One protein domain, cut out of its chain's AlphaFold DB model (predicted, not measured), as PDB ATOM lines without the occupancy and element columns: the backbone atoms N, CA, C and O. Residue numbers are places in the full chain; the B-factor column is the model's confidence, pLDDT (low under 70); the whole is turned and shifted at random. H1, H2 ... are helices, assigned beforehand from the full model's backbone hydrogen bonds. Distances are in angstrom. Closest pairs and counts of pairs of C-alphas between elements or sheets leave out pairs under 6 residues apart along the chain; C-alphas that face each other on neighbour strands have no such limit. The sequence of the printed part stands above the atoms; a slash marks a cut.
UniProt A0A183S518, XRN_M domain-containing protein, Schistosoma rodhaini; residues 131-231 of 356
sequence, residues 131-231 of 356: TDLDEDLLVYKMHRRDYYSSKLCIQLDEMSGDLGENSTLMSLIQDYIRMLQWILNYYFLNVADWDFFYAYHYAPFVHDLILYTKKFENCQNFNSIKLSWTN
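This is residues 131 to 231 of the 356 residues of the protein "XRN_M domain-containing protein" of Schistosoma rodhaini (UniProt A0A183S518). The long helix H2 makes the core, with the shorter H3 packed crosswise on its residues 170 to 177 and the loop of residues 189 to 205 folding back along it. H1, also long, lies off one end, touching no helix, and its residues 131 to 140 stick out. The 101 printed residues, all helix by class, hold H1 to H4 in order and no named strand; the whole is loose, radius of gyration of the C-alphas 16.1 A, spans 49 by 32 by 22 A.

H1, residues 131 to 152, begins at C-alpha (43.159, -43.858, -69.875) and measures 31.2 A. H2, 167 to 188, measures 31.4 A; H3, 206 to 217, 16.0 A. H4, 227 to 230, ends at C-alpha (47.550, -15.096, -38.683), 5.8 A long.

H2 touches H3, only just about perpendicular at 72 degrees; closest are C-alphas 173 and 209, 6.0 A. H4 is close but not clearly touching H2: C-alphas 178 and 230, 5.8 A. H1 and H2 have every O i to N i+4 pair within hydrogen-bond range; H3 has 2 of 8, and 6 of 9 i+3 pairs; H4 is too short for an i+4 pair.

The printed part has no cut; links H1 to H2 and H2 to H3 are long. Residues 131 to 133, 158 to 165 and 218 to 226 are under pLDDT 70.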
ATOM      1  N   THR A 131      44.482 -43.558 -70.434       57.62
ATOM      2  CA  THR A 131      43.159 -43.858 -69.875       57.62
ATOM      3  C   THR A 131      43.165 -44.190 -68.379       57.62
ATOM      4  O   THR A 131      42.190 -43.858 -67.708       57.62
ATOM      5  N   ASP A 132      44.241 -44.770 -67.839       57.91
ATOM      6  CA  ASP A 132      44.330 -45.125 -66.411       57.91
ATOM      7  C   ASP A 132      44.502 -43.863 -65.538       57.91
ATOM      8  O   ASP A 132      43.893 -43.727 -64.476       57.91
ATOM      9  N   LEU A 133      45.245 -42.867 -66.044       60.25
ATOM     10  CA  LEU A 133      45.426 -41.560 -65.391       60.25
ATOM     11  C   LEU A 133      44.112 -40.766 -65.262       60.25
ATOM     12  O   LEU A 133      43.934 -40.025 -64.290       60.25
ATOM     13  N   ASP A 134      43.199 -40.912 -66.223       75.44
ATOM     14  CA  ASP A 134      41.882 -40.266 -66.193       75.44
ATOM     15  C   ASP A 134      40.926 -40.951 -65.194       75.44
ATOM     16  O   ASP A 134      40.120 -40.267 -64.552       75.44
ATOM     17  N   GLU A 135      41.035 -42.273 -65.006       84.50
ATOM     18  CA  GLU A 135      40.244 -43.018 -64.019       84.50
ATOM     19  C   GLU A 135      40.686 -42.697 -62.586       84.50
ATOM     20  O   GLU A 135      39.853 -42.312 -61.757       84.50
ATOM     21  N   ASP A 136      41.989 -42.737 -62.302       85.31
ATOM     22  CA  ASP A 136      42.531 -42.417 -60.976       85.31
ATOM     23  C   ASP A 136      42.210 -40.980 -60.550       85.31
ATOM     24  O   ASP A 136      41.821 -40.714 -59.404       85.31
ATOM     25  N   LEU A 137      42.309 -40.029 -61.485       85.12
ATOM     26  CA  LEU A 137      41.952 -38.640 -61.227       85.12
ATOM     27  C   LEU A 137      40.459 -38.488 -60.909       85.12
ATOM     28  O   LEU A 137      40.087 -37.688 -60.042       85.12
ATOM     29  N   LEU A 138      39.596 -39.240 -61.595       86.12
ATOM     30  CA  LEU A 138      38.160 -39.241 -61.331       86.12
ATOM     31  C   LEU A 138      37.852 -39.835 -59.951       86.12
ATOM     32  O   LEU A 138      37.114 -39.217 -59.179       86.12
ATOM     33  N   VAL A 139      38.465 -40.972 -59.608       90.06
ATOM     34  CA  VAL A 139      38.338 -41.618 -58.292       90.06
ATOM     35  C   VAL A 139      38.783 -40.668 -57.183       90.06
ATOM     36  O   VAL A 139      38.051 -40.469 -56.210       90.06
ATOM     37  N   TYR A 140      39.930 -40.005 -57.349       89.25
ATOM     38  CA  TYR A 140      40.409 -39.004 -56.399       89.25
ATOM     39  C   TYR A 140      39.419 -37.846 -56.233       89.25
ATOM     40  O   TYR A 140      39.096 -37.470 -55.105       89.25
ATOM     41  N   LYS A 141      38.899 -37.282 -57.333       87.88
ATOM     42  CA  LYS A 141      37.926 -36.178 -57.278       87.88
ATOM     43  C   LYS A 141      36.645 -36.582 -56.549       87.88
ATOM     44  O   LYS A 141      36.152 -35.809 -55.722       87.88
ATOM     45  N   MET A 142      36.138 -37.786 -56.809       89.81
ATOM     46  CA  MET A 142      34.973 -38.334 -56.112       89.81
ATOM     47  C   MET A 142      35.254 -38.522 -54.620       89.81
ATOM     48  O   MET A 142      34.501 -38.011 -53.791       89.81
ATOM     49  N   HIS A 143      36.376 -39.156 -54.271       92.50
ATOM     50  CA  HIS A 143      36.779 -39.363 -52.882       92.50
ATOM     51  C   HIS A 143      36.966 -38.039 -52.134       92.50
ATOM     52  O   HIS A 143      36.456 -37.876 -51.027       92.50
ATOM     53  N   ARG A 144      37.637 -37.057 -52.746       91.75
ATOM     54  CA  ARG A 144      37.826 -35.719 -52.175       91.75
ATOM     55  C   ARG A 144      36.487 -35.058 -51.855       91.75
ATOM     56  O   ARG A 144      36.311 -34.513 -50.767       91.75
ATOM     57  N   ARG A 145      35.531 -35.115 -52.784       90.62
ATOM     58  CA  ARG A 145      34.184 -34.562 -52.595       90.62
ATOM     59  C   ARG A 145      33.434 -35.270 -51.472       90.62
ATOM     60  O   ARG A 145      32.882 -34.609 -50.592       90.62
ATOM     61  N   ASP A 146      33.445 -36.596 -51.479       93.38
ATOM     62  CA  ASP A 146      32.741 -37.402 -50.487       93.38
ATOM     63  C   ASP A 146      33.350 -37.215 -49.091       93.38
ATOM     64  O   ASP A 146      32.612 -37.089 -48.113       93.38
ATOM     65  N   TYR A 147      34.675 -37.093 -48.991       95.19
ATOM     66  CA  TYR A 147      35.386 -36.766 -47.758       95.19
ATOM     67  C   TYR A 147      34.922 -35.430 -47.176       95.19
ATOM     68  O   TYR A 147      34.432 -35.384 -46.047       95.19
ATOM     69  N   TYR A 148      35.015 -34.342 -47.946       94.50
ATOM     70  CA  TYR A 148      34.636 -33.019 -47.453       94.50
ATOM     71  C   TYR A 148      33.150 -32.938 -47.102       94.50
ATOM     72  O   TYR A 148      32.795 -32.356 -46.075       94.50
ATOM     73  N   SER A 149      32.284 -33.573 -47.893       93.81
ATOM     74  CA  SER A 149      30.848 -33.598 -47.618       93.81
ATOM     75  C   SER A 149      30.514 -34.422 -46.372       93.81
ATOM     76  O   SER A 149      29.716 -33.979 -45.552       93.81
ATOM     77  N   SER A 150      31.091 -35.616 -46.216       93.25
ATOM     78  CA  SER A 150      30.733 -36.535 -45.125       93.25
ATOM     79  C   SER A 150      31.414 -36.199 -43.799       93.25
ATOM     80  O   SER A 150      30.761 -36.242 -42.761       93.25
ATOM     81  N   LYS A 151      32.706 -35.851 -43.819       94.38
ATOM     82  CA  LYS A 151      33.510 -35.611 -42.609       94.38
ATOM     83  C   LYS A 151      33.413 -34.173 -42.117       94.38
ATOM     84  O   LYS A 151      33.418 -33.927 -40.915       94.38
ATOM     85  N   LEU A 152      33.335 -33.219 -43.043       91.56
ATOM     86  CA  LEU A 152      33.430 -31.788 -42.742       91.56
ATOM     87  C   LEU A 152      32.157 -31.008 -43.092       91.56
ATOM     88  O   LEU A 152      32.087 -29.814 -42.818       91.56
ATOM     89  N   CYS A 153      31.137 -31.666 -43.659       91.75
ATOM     90  CA  CYS A 153      29.893 -31.034 -44.112       91.75
ATOM     91  C   CYS A 153      30.108 -29.892 -45.130       91.75
ATOM     92  O   CYS A 153      29.281 -28.984 -45.235       91.75
ATOM     93  N   ILE A 154      31.201 -29.939 -45.899       90.75
ATOM     94  CA  ILE A 154      31.544 -28.959 -46.935       90.75
ATOM     95  C   ILE A 154      31.136 -29.519 -48.298       90.75
ATOM     96  O   ILE A 154      31.662 -30.533 -48.752       90.75
ATOM     97  N   GLN A 155      30.206 -28.839 -48.967       88.56
ATOM     98  CA  GLN A 155      29.772 -29.194 -50.319       88.56
ATOM     99  C   GLN A 155      30.695 -28.548 -51.351       88.56
ATOM    100  O   GLN A 155      30.822 -27.324 -51.380       88.56
ATOM    101  N   LEU A 156      31.333 -29.358 -52.192       84.31
ATOM    102  CA  LEU A 156      32.140 -28.875 -53.311       84.31
ATOM    103  C   LEU A 156      31.280 -28.861 -54.579       84.31
ATOM    104  O   LEU A 156      30.630 -29.862 -54.874       84.31
ATOM    105  N   ASP A 157      31.251 -27.732 -55.290       72.25
ATOM    106  CA  ASP A 157      30.455 -27.578 -56.512       72.25
ATOM    107  C   ASP A 157      31.212 -28.135 -57.731       72.25
ATOM    108  O   ASP A 157      32.425 -27.960 -57.851       72.25
ATOM    109  N   GLU A 158      30.497 -28.822 -58.623       58.00
ATOM    110  CA  GLU A 158      31.056 -29.521 -59.790       58.00
ATOM    111  C   GLU A 158      31.408 -28.558 -60.938       58.00
ATOM    112  O   GLU A 158      32.256 -28.873 -61.770       58.00
ATOM    113  N   MET A 159      30.767 -27.380 -60.991       52.47
ATOM    114  CA  MET A 159      30.926 -26.412 -62.090       52.47
ATOM    115  C   MET A 159      31.896 -25.264 -61.806       52.47
ATOM    116  O   MET A 159      32.315 -24.580 -62.742       52.47
ATOM    117  N   SER A 160      32.270 -25.031 -60.548       51.22
ATOM    118  CA  SER A 160      33.373 -24.123 -60.249       51.22
ATOM    119  C   SER A 160      34.660 -24.875 -60.551       51.22
ATOM    120  O   SER A 160      35.025 -25.786 -59.808       51.22
ATOM    121  N   GLY A 161      35.297 -24.537 -61.673       49.50
ATOM    122  CA  GLY A 161      36.587 -25.093 -62.060       49.50
ATOM    123  C   GLY A 161      37.568 -25.130 -60.890       49.50
ATOM    124  O   GLY A 161      37.482 -24.338 -59.950       49.50
ATOM    125  N   ASP A 162      38.464 -26.108 -60.964       52.56
ATOM    126  CA  ASP A 162      39.540 -26.356 -60.016       52.56
ATOM    127  C   ASP A 162      40.107 -25.039 -59.459       52.56
ATOM    128  O   ASP A 162      40.521 -24.163 -60.218       52.56
ATOM    129  N   LEU A 163      40.118 -24.920 -58.130       55.09
ATOM    130  CA  LEU A 163      40.540 -23.749 -57.358       55.09
ATOM    131  C   LEU A 163      39.623 -22.506 -57.447       55.09
ATOM    132  O   LEU A 163      39.763 -21.677 -58.342       55.09
ATOM    133  N   GLY A 164      38.858 -22.218 -56.382       53.59
ATOM    134  CA  GLY A 164      38.798 -20.805 -55.969       53.59
ATOM    135  C   GLY A 164      37.652 -20.302 -55.102       53.59
ATOM    136  O   GLY A 164      37.885 -19.361 -54.350       53.59
ATOM    137  N   GLU A 165      36.445 -20.867 -55.152       57.84
ATOM    138  CA  GLU A 165      35.280 -20.111 -54.634       57.84
ATOM    139  C   GLU A 165      34.566 -20.713 -53.423       57.84
ATOM    140  O   GLU A 165      33.676 -20.078 -52.851       57.84
ATOM    141  N   ASN A 166      34.963 -21.897 -52.948       75.00
ATOM    142  CA  ASN A 166      34.397 -22.404 -51.704       75.00
ATOM    143  C   ASN A 166      35.034 -21.685 -50.503       75.00
ATOM    144  O   ASN A 166      36.083 -22.080 -49.991       75.00
ATOM    145  N   SER A 167      34.375 -20.611 -50.059       83.44
ATOM    146  CA  SER A 167      34.801 -19.812 -48.903       83.44
ATOM    147  C   SER A 167      35.016 -20.650 -47.638       83.44
ATOM    148  O   SER A 167      35.963 -20.393 -46.901       83.44
ATOM    149  N   THR A 168      34.209 -21.693 -47.415       89.75
ATOM    150  CA  THR A 168      34.325 -22.586 -46.254       89.75
ATOM    151  C   THR A 168      35.561 -23.478 -46.338       89.75
ATOM    152  O   THR A 168      36.287 -23.599 -45.355       89.75
ATOM    153  N   LEU A 169      35.855 -24.047 -47.512       91.69
ATOM    154  CA  LEU A 169      37.090 -24.803 -47.745       91.69
ATOM    155  C   LEU A 169      38.320 -23.907 -47.552       91.69
ATOM    156  O   LEU A 169      39.278 -24.306 -46.893       91.69
ATOM    157  N   MET A 170      38.287 -22.677 -48.070       91.50
ATOM    158  CA  MET A 170      39.389 -21.734 -47.876       91.50
ATOM    159  C   MET A 170      39.580 -21.377 -46.393       91.50
ATOM    160  O   MET A 170      40.719 -21.309 -45.936       91.50
ATOM    161  N   SER A 171      38.501 -21.205 -45.620       93.06
ATOM    162  CA  SER A 171      38.586 -21.003 -44.165       93.06
ATOM    163  C   SER A 171      39.203 -22.203 -43.442       93.06
ATOM    164  O   SER A 171      40.113 -22.006 -42.642       93.06
ATOM    165  N   LEU A 172      38.784 -23.431 -43.767       95.25
ATOM    166  CA  LEU A 172      39.373 -24.667 -43.237       95.25
ATOM    167  C   LEU A 172      40.889 -24.715 -43.469       95.25
ATOM    168  O   LEU A 172      41.657 -24.975 -42.543       95.25
ATOM    169  N   ILE A 173      41.319 -24.453 -44.706       95.25
ATOM    170  CA  ILE A 173      42.733 -24.479 -45.097       95.25
ATOM    171  C   ILE A 173      43.505 -23.374 -44.382       95.25
ATOM    172  O   ILE A 173      44.574 -23.622 -43.828       95.25
ATOM    173  N   GLN A 174      42.964 -22.156 -44.369       94.38
ATOM    174  CA  GLN A 174      43.585 -21.033 -43.683       94.38
ATOM    175  C   GLN A 174      43.761 -21.333 -42.192       94.38
ATOM    176  O   GLN A 174      44.848 -21.104 -41.668       94.38
ATOM    177  N   ASP A 175      42.742 -21.862 -41.517       95.62
ATOM    178  CA  ASP A 175      42.825 -22.208 -40.098       95.62
ATOM    179  C   ASP A 175      43.790 -23.370 -39.841       95.62
ATOM    180  O   ASP A 175      44.493 -23.350 -38.833       95.62
ATOM    181  N   TYR A 176      43.914 -24.321 -40.772       97.56
ATOM    182  CA  TYR A 176      44.910 -25.390 -40.681       97.56
ATOM    183  C   TYR A 176      46.339 -24.833 -40.768       97.56
ATOM    184  O   TYR A 176      47.182 -25.128 -39.925       97.56
ATOM    185  N   ILE A 177      46.611 -23.946 -41.731       95.69
ATOM    186  CA  ILE A 177      47.921 -23.289 -41.862       95.69
ATOM    187  C   ILE A 177      48.200 -22.352 -40.673       95.69
ATOM    188  O   ILE A 177      49.329 -22.288 -40.188       95.69
ATOM    189  N   ARG A 178      47.178 -21.657 -40.152       95.00
ATOM    190  CA  ARG A 178      47.291 -20.878 -38.907       95.00
ATOM    191  C   ARG A 178      47.641 -21.774 -37.724       95.00
ATOM    192  O   ARG A 178      48.518 -21.406 -36.955       95.00
ATOM    193  N   MET A 179      47.016 -22.942 -37.593       97.31
ATOM    194  CA  MET A 179      47.326 -23.906 -36.535       97.31
ATOM    195  C   MET A 179      48.783 -24.371 -36.607       97.31
ATOM    196  O   MET A 179      49.453 -24.379 -35.579       97.31
ATOM    197  N   LEU A 180      49.309 -24.674 -37.797       95.81
ATOM    198  CA  LEU A 180      50.728 -25.024 -37.950       95.81
ATOM    199  C   LEU A 180      51.648 -23.889 -37.471       95.81
ATOM    200  O   LEU A 180      52.581 -24.132 -36.709       95.81
ATOM    201  N   GLN A 181      51.352 -22.640 -37.841       93.06
ATOM    202  CA  GLN A 181      52.110 -21.486 -37.345       93.06
ATOM    203  C   GLN A 181      51.969 -21.300 -35.826       93.06
ATOM    204  O   GLN A 181      52.934 -20.930 -35.160       93.06
ATOM    205  N   TRP A 182      50.784 -21.550 -35.267       94.56
ATOM    206  CA  TRP A 182      50.550 -21.500 -33.823       94.56
ATOM    207  C   TRP A 182      51.407 -22.538 -33.090       94.56
ATOM    208  O   TRP A 182      52.028 -22.203 -32.086       94.56
ATOM    209  N   ILE A 183      51.506 -23.761 -33.625       95.12
ATOM    210  CA  ILE A 183      52.360 -24.831 -33.087       95.12
ATOM    211  C   ILE A 183      53.830 -24.406 -33.130       95.12
ATOM    212  O   ILE A 183      54.525 -24.520 -32.126       95.12
ATOM    213  N   LEU A 184      54.308 -23.857 -34.250       90.50
ATOM    214  CA  LEU A 184      55.685 -23.360 -34.336       90.50
ATOM    215  C   LEU A 184      55.963 -22.281 -33.280       90.50
ATOM    216  O   LEU A 184      56.966 -22.360 -32.573       90.50
ATOM    217  N   ASN A 185      55.050 -21.322 -33.105       86.75
ATOM    218  CA  ASN A 185      55.184 -20.317 -32.052       86.75
ATOM    219  C   ASN A 185      55.197 -20.959 -30.657       86.75
ATOM    220  O   ASN A 185      56.029 -20.585 -29.839       86.75
ATOM    221  N   TYR A 186      54.331 -21.944 -30.400       88.81
ATOM    222  CA  TYR A 186      54.256 -22.645 -29.118       88.81
ATOM    223  C   TYR A 186      55.581 -23.308 -28.720       88.81
ATOM    224  O   TYR A 186      55.977 -23.223 -27.559       88.81
ATOM    225  N   TYR A 187      56.269 -23.945 -29.672       86.38
ATOM    226  CA  TYR A 187      57.529 -24.641 -29.403       86.38
ATOM    227  C   TYR A 187      58.737 -23.709 -29.332       86.38
ATOM    228  O   TYR A 187      59.617 -23.922 -28.500       86.38
ATOM    229  N   PHE A 188      58.805 -22.715 -30.215       82.94
ATOM    230  CA  PHE A 188      60.031 -21.943 -30.408       82.94
ATOM    231  C   PHE A 188      59.995 -20.535 -29.820       82.94
ATOM    232  O   PHE A 188      61.049 -19.939 -29.616       82.94
ATOM    233  N   LEU A 189      58.808 -19.998 -29.547       83.00
ATOM    234  CA  LEU A 189      58.624 -18.670 -28.975       83.00
ATOM    235  C   LEU A 189      57.774 -18.756 -27.705       83.00
ATOM    236  O   LEU A 189      58.270 -18.991 -26.610       83.00
ATOM    237  N   ASN A 190      56.474 -18.524 -27.844       81.69
ATOM    238  CA  ASN A 190      55.494 -18.495 -26.778       81.69
ATOM    239  C   ASN A 190      54.105 -18.827 -27.342       81.69
ATOM    240  O   ASN A 190      53.897 -18.919 -28.555       81.69
ATOM    241  N   VAL A 191      53.131 -19.000 -26.444       87.81
ATOM    242  CA  VAL A 191      51.731 -19.177 -26.840       87.81
ATOM    243  C   VAL A 191      51.254 -17.912 -27.555       87.81
ATOM    244  O   VAL A 191      51.065 -16.872 -26.928       87.81
ATOM    245  N   ALA A 192      51.043 -18.022 -28.867       88.25
ATOM    246  CA  ALA A 192      50.700 -16.886 -29.719       88.25
ATOM    247  C   ALA A 192      49.274 -16.360 -29.492       88.25
ATOM    248  O   ALA A 192      49.012 -15.170 -29.676       88.25
ATOM    249  N   ASP A 193      48.357 -17.262 -29.142       91.38
ATOM    250  CA  ASP A 193      46.944 -16.980 -28.904       91.38
ATOM    251  C   ASP A 193      46.327 -18.097 -28.044       91.38
ATOM    252  O   ASP A 193      46.232 -19.235 -28.494       91.38
ATOM    253  N   TRP A 194      45.937 -17.799 -26.805       90.81
ATOM    254  CA  TRP A 194      45.292 -18.745 -25.886       90.81
ATOM    255  C   TRP A 194      43.846 -19.075 -26.267       90.81
ATOM    256  O   TRP A 194      43.337 -20.109 -25.839       90.81
ATOM    257  N   ASP A 195      43.189 -18.204 -27.036       89.69
ATOM    258  CA  ASP A 195      41.800 -18.378 -27.464       89.69
ATOM    259  C   ASP A 195      41.711 -19.089 -28.830       89.69
ATOM    260  O   ASP A 195      40.630 -19.519 -29.241       89.69
ATOM    261  N   PHE A 196      42.835 -19.230 -29.544       93.06
ATOM    262  CA  PHE A 196      42.888 -19.928 -30.825       93.06
ATOM    263  C   PHE A 196      42.748 -21.445 -30.655       93.06
ATOM    264  O   PHE A 196      43.442 -22.077 -29.863       93.06
ATOM    265  N   PHE A 197      41.902 -22.043 -31.489       92.19
ATOM    266  CA  PHE A 197      41.796 -23.485 -31.668       92.19
ATOM    267  C   PHE A 197      41.441 -23.800 -33.123       92.19
ATOM    268  O   PHE A 197      40.852 -22.976 -33.829       92.19
ATOM    269  N   TYR A 198      41.778 -25.007 -33.573       94.62
ATOM    270  CA  TYR A 198      41.350 -25.505 -34.875       94.62
ATOM    271  C   TYR A 198      39.916 -26.042 -34.773       94.62
ATOM    272  O   TYR A 198      39.666 -27.052 -34.122       94.62
ATOM    273  N   ALA A 199      38.961 -25.338 -35.382       92.62
ATOM    274  CA  ALA A 199      37.523 -25.569 -35.201       92.62
ATOM    275  C   ALA A 199      36.940 -26.713 -36.053       92.62
ATOM    276  O   ALA A 199      35.746 -26.715 -36.356       92.62
ATOM    277  N   TYR A 200      37.769 -27.674 -36.457       93.75
ATOM    278  CA  TYR A 200      37.371 -28.786 -37.314       93.75
ATOM    279  C   TYR A 200      37.947 -30.094 -36.774       93.75
ATOM    280  O   TYR A 200      39.072 -30.139 -36.287       93.75
ATOM    281  N   HIS A 201      37.177 -31.175 -36.888       94.12
ATOM    282  CA  HIS A 201      37.591 -32.498 -36.412       94.12
ATOM    283  C   HIS A 201      38.576 -33.205 -37.357       94.12
ATOM    284  O   HIS A 201      39.238 -34.156 -36.952       94.12
ATOM    285  N   TYR A 202      38.668 -32.752 -38.610       95.88
ATOM    286  CA  TYR A 202      39.481 -33.378 -39.649       95.88
ATOM    287  C   TYR A 202      40.294 -32.334 -40.414       95.88
ATOM    288  O   TYR A 202      39.866 -31.189 -40.555       95.88
ATOM    289  N   ALA A 203      41.454 -32.749 -40.918       96.75
ATOM    290  CA  ALA A 203      42.352 -31.922 -41.716       96.75
ATOM    291  C   ALA A 203      41.860 -31.766 -43.173       96.75
ATOM    292  O   ALA A 203      41.135 -32.620 -43.675       96.75
ATOM    293  N   PRO A 204      42.266 -30.715 -43.903       96.44
ATOM    294  CA  PRO A 204      42.100 -30.672 -45.354       96.44
ATOM    295  C   PRO A 204      43.048 -31.660 -46.054       96.44
ATOM    296  O   PRO A 204      44.056 -32.092 -45.492       96.44
ATOM    297  N   PHE A 205      42.780 -31.958 -47.328       94.50
ATOM    298  CA  PHE A 205      43.754 -32.644 -48.178       94.50
ATOM    299  C   PHE A 205      45.004 -31.785 -48.389       94.50
ATOM    300  O   PHE A 205      44.921 -30.571 -48.581       94.50
ATOM    301  N   VAL A 206      46.165 -32.441 -48.462       93.44
ATOM    302  CA  VAL A 206      47.455 -31.786 -48.742       93.44
ATOM    303  C   VAL A 206      47.413 -31.008 -50.058       93.44
ATOM    304  O   VAL A 206      47.881 -29.872 -50.110       93.44
ATOM    305  N   HIS A 207      46.798 -31.581 -51.097       89.56
ATOM    306  CA  HIS A 207      46.643 -30.926 -52.398       89.56
ATOM    307  C   HIS A 207      45.933 -29.570 -52.289       89.56
ATOM    308  O   HIS A 207      46.290 -28.629 -52.988       89.56
ATOM    309  N   ASP A 208      44.971 -29.437 -51.374       91.94
ATOM    310  CA  ASP A 208      44.204 -28.206 -51.204       91.94
ATOM    311  C   ASP A 208      44.967 -27.125 -50.431       91.94
ATOM    312  O   ASP A 208      44.644 -25.945 -50.561       91.94
ATOM    313  N   LEU A 209      46.022 -27.468 -49.681       92.50
ATOM    314  CA  LEU A 209      46.826 -26.471 -48.961       92.50
ATOM    315  C   LEU A 209      47.438 -25.430 -49.909       92.50
ATOM    316  O   LEU A 209      47.569 -24.257 -49.542       92.50
ATOM    317  N   ILE A 210      47.725 -25.834 -51.153       89.44
ATOM    318  CA  ILE A 210      48.273 -24.961 -52.197       89.44
ATOM    319  C   ILE A 210      47.365 -23.760 -52.500       89.44
ATOM    320  O   ILE A 210      47.850 -22.693 -52.876       89.44
ATOM    321  N   LEU A 211      46.049 -23.899 -52.290       88.12
ATOM    322  CA  LEU A 211      45.067 -22.829 -52.488       88.12
ATOM    323  C   LEU A 211      45.402 -21.591 -51.661       88.12
ATOM    324  O   LEU A 211      45.227 -20.463 -52.121       88.12
ATOM    325  N   TYR A 212      45.901 -21.804 -50.445       87.69
ATOM    326  CA  TYR A 212      46.252 -20.731 -49.532       87.69
ATOM    327  C   TYR A 212      47.739 -20.382 -49.591       87.69
ATOM    328  O   TYR A 212      48.091 -19.206 -49.467       87.69
ATOM    329  N   THR A 213      48.621 -21.370 -49.774       87.88
ATOM    330  CA  THR A 213      50.072 -21.159 -49.668       87.88
ATOM    331  C   THR A 213      50.700 -20.508 -50.897       87.88
ATOM    332  O   THR A 213      51.730 -19.853 -50.745       87.88
ATOM    333  N   LYS A 214      50.054 -20.551 -52.074       85.94
ATOM    334  CA  LYS A 214      50.515 -19.867 -53.305       85.94
ATOM    335  C   LYS A 214      50.886 -18.399 -53.103       85.94
ATOM    336  O   LYS A 214      51.821 -17.892 -53.715       85.94
ATOM    337  N   LYS A 215      50.184 -17.693 -52.212       81.75
ATOM    338  CA  LYS A 215      50.470 -16.278 -51.920       81.75
ATOM    339  C   LYS A 215      51.831 -16.048 -51.252       81.75
ATOM    340  O   LYS A 215      52.302 -14.916 -51.243       81.75
ATOM    341  N   PHE A 216      52.436 -17.095 -50.691       81.38
ATOM    342  CA  PHE A 216      53.757 -17.055 -50.070       81.38
ATOM    343  C   PHE A 216      54.879 -17.502 -51.022       81.38
ATOM    344  O   PHE A 216      56.035 -17.201 -50.749       81.38
ATOM    345  N   GLU A 217      54.574 -18.155 -52.153       77.62
ATOM    346  CA  GLU A 217      55.590 -18.667 -53.098       77.62
ATOM    347  C   GLU A 217      56.470 -17.556 -53.691       77.62
ATOM    348  O   GLU A 217      57.664 -17.744 -53.901       77.62
ATOM    349  N   ASN A 218      55.897 -16.372 -53.925       68.50
ATOM    350  CA  ASN A 218      56.604 -15.239 -54.533       68.50
ATOM    351  C   ASN A 218      57.273 -14.304 -53.507       68.50
ATOM    352  O   ASN A 218      57.758 -13.227 -53.870       68.50
ATOM    353  N   CYS A 219      57.310 -14.677 -52.224       66.31
ATOM    354  CA  CYS A 219      57.998 -13.902 -51.195       66.31
ATOM    355  C   CYS A 219      59.518 -14.109 -51.298       66.31
ATOM    356  O   CYS A 219      60.087 -14.961 -50.630       66.31
ATOM    357  N   GLN A 220      60.197 -13.287 -52.108       60.31
ATOM    358  CA  GLN A 220      61.660 -13.355 -52.289       60.31
ATOM    359  C   GLN A 220      62.465 -13.041 -51.016       60.31
ATOM    360  O   GLN A 220      63.651 -13.347 -50.945       60.31
ATOM    361  N   ASN A 221      61.838 -12.420 -50.015       64.19
ATOM    362  CA  ASN A 221      62.449 -12.128 -48.726       64.19
ATOM    363  C   ASN A 221      61.575 -12.706 -47.604       64.19
ATOM    364  O   ASN A 221      60.626 -12.057 -47.154       64.19
ATOM    365  N   PHE A 222      61.894 -13.924 -47.164       59.53
ATOM    366  CA  PHE A 222      61.188 -14.602 -46.073       59.53
ATOM    367  C   PHE A 222      61.229 -13.801 -44.763       59.53
ATOM    368  O   PHE A 222      60.219 -13.742 -44.063       59.53
ATOM    369  N   ASN A 223      62.313 -13.059 -44.507       58.59
ATOM    370  CA  ASN A 223      62.454 -12.201 -43.321       58.59
ATOM    371  C   ASN A 223      61.480 -11.007 -43.324       58.59
ATOM    372  O   ASN A 223      61.319 -10.327 -42.316       58.59
ATOM    373  N   SER A 224      60.813 -10.733 -44.451       55.38
ATOM    374  CA  SER A 224      59.796  -9.681 -44.561       55.38
ATOM    375  C   SER A 224      58.353 -10.177 -44.402       55.38
ATOM    376  O   SER A 224      57.429  -9.354 -44.413       55.38
ATOM    377  N   ILE A 225      58.125 -11.492 -44.253       63.19
ATOM    378  CA  ILE A 225      56.777 -12.046 -44.078       63.19
ATOM    379  C   ILE A 225      56.253 -11.633 -42.705       63.19
ATOM    380  O   ILE A 225      56.525 -12.244 -41.675       63.19
ATOM    381  N   LYS A 226      55.434 -10.583 -42.694       68.19
ATOM    382  CA  LYS A 226      54.703 -10.182 -41.496       68.19
ATOM    383  C   LYS A 226      53.684 -11.265 -41.162       68.19
ATOM    384  O   LYS A 226      52.756 -11.498 -41.936       68.19
ATOM    385  N   LEU A 227      53.784 -11.847 -39.967       78.38
ATOM    386  CA  LEU A 227      52.795 -12.789 -39.422       78.38
ATOM    387  C   LEU A 227      51.420 -12.151 -39.148       78.38
ATOM    388  O   LEU A 227      50.532 -12.807 -38.622       78.38
ATOM    389  N   SER A 228      51.181 -10.900 -39.549       80.38
ATOM    390  CA  SER A 228      49.876 -10.244 -39.428       80.38
ATOM    391  C   SER A 228      48.741 -11.009 -40.115       80.38
ATOM    392  O   SER A 228      47.588 -10.815 -39.761       80.38
ATOM    393  N   TRP A 229      49.038 -11.892 -41.076       85.06
ATOM    394  CA  TRP A 229      48.032 -12.746 -41.715       85.06
ATOM    395  C   TRP A 229      47.403 -13.774 -40.762       85.06
ATOM    396  O   TRP A 229      46.307 -14.262 -41.046       85.06
ATOM    397  N   THR A 230      48.067 -14.117 -39.650       88.94
ATOM    398  CA  THR A 230      47.550 -15.096 -38.683       88.94
ATOM    399  C   THR A 230      46.411 -14.533 -37.840       88.94
ATOM    400  O   THR A 230      45.598 -15.308 -37.337       88.94
ATOM    401  N   ASN A 231      46.337 -13.203 -37.689       89.38
ATOM    402  CA  ASN A 231      45.370 -12.507 -36.836       89.38
ATOM    403  C   ASN A 231      45.264 -13.102 -35.417       89.38
ATOM    404  O   ASN A 231      44.170 -13.165 -34.856       89.38
TER     405      ASN A 231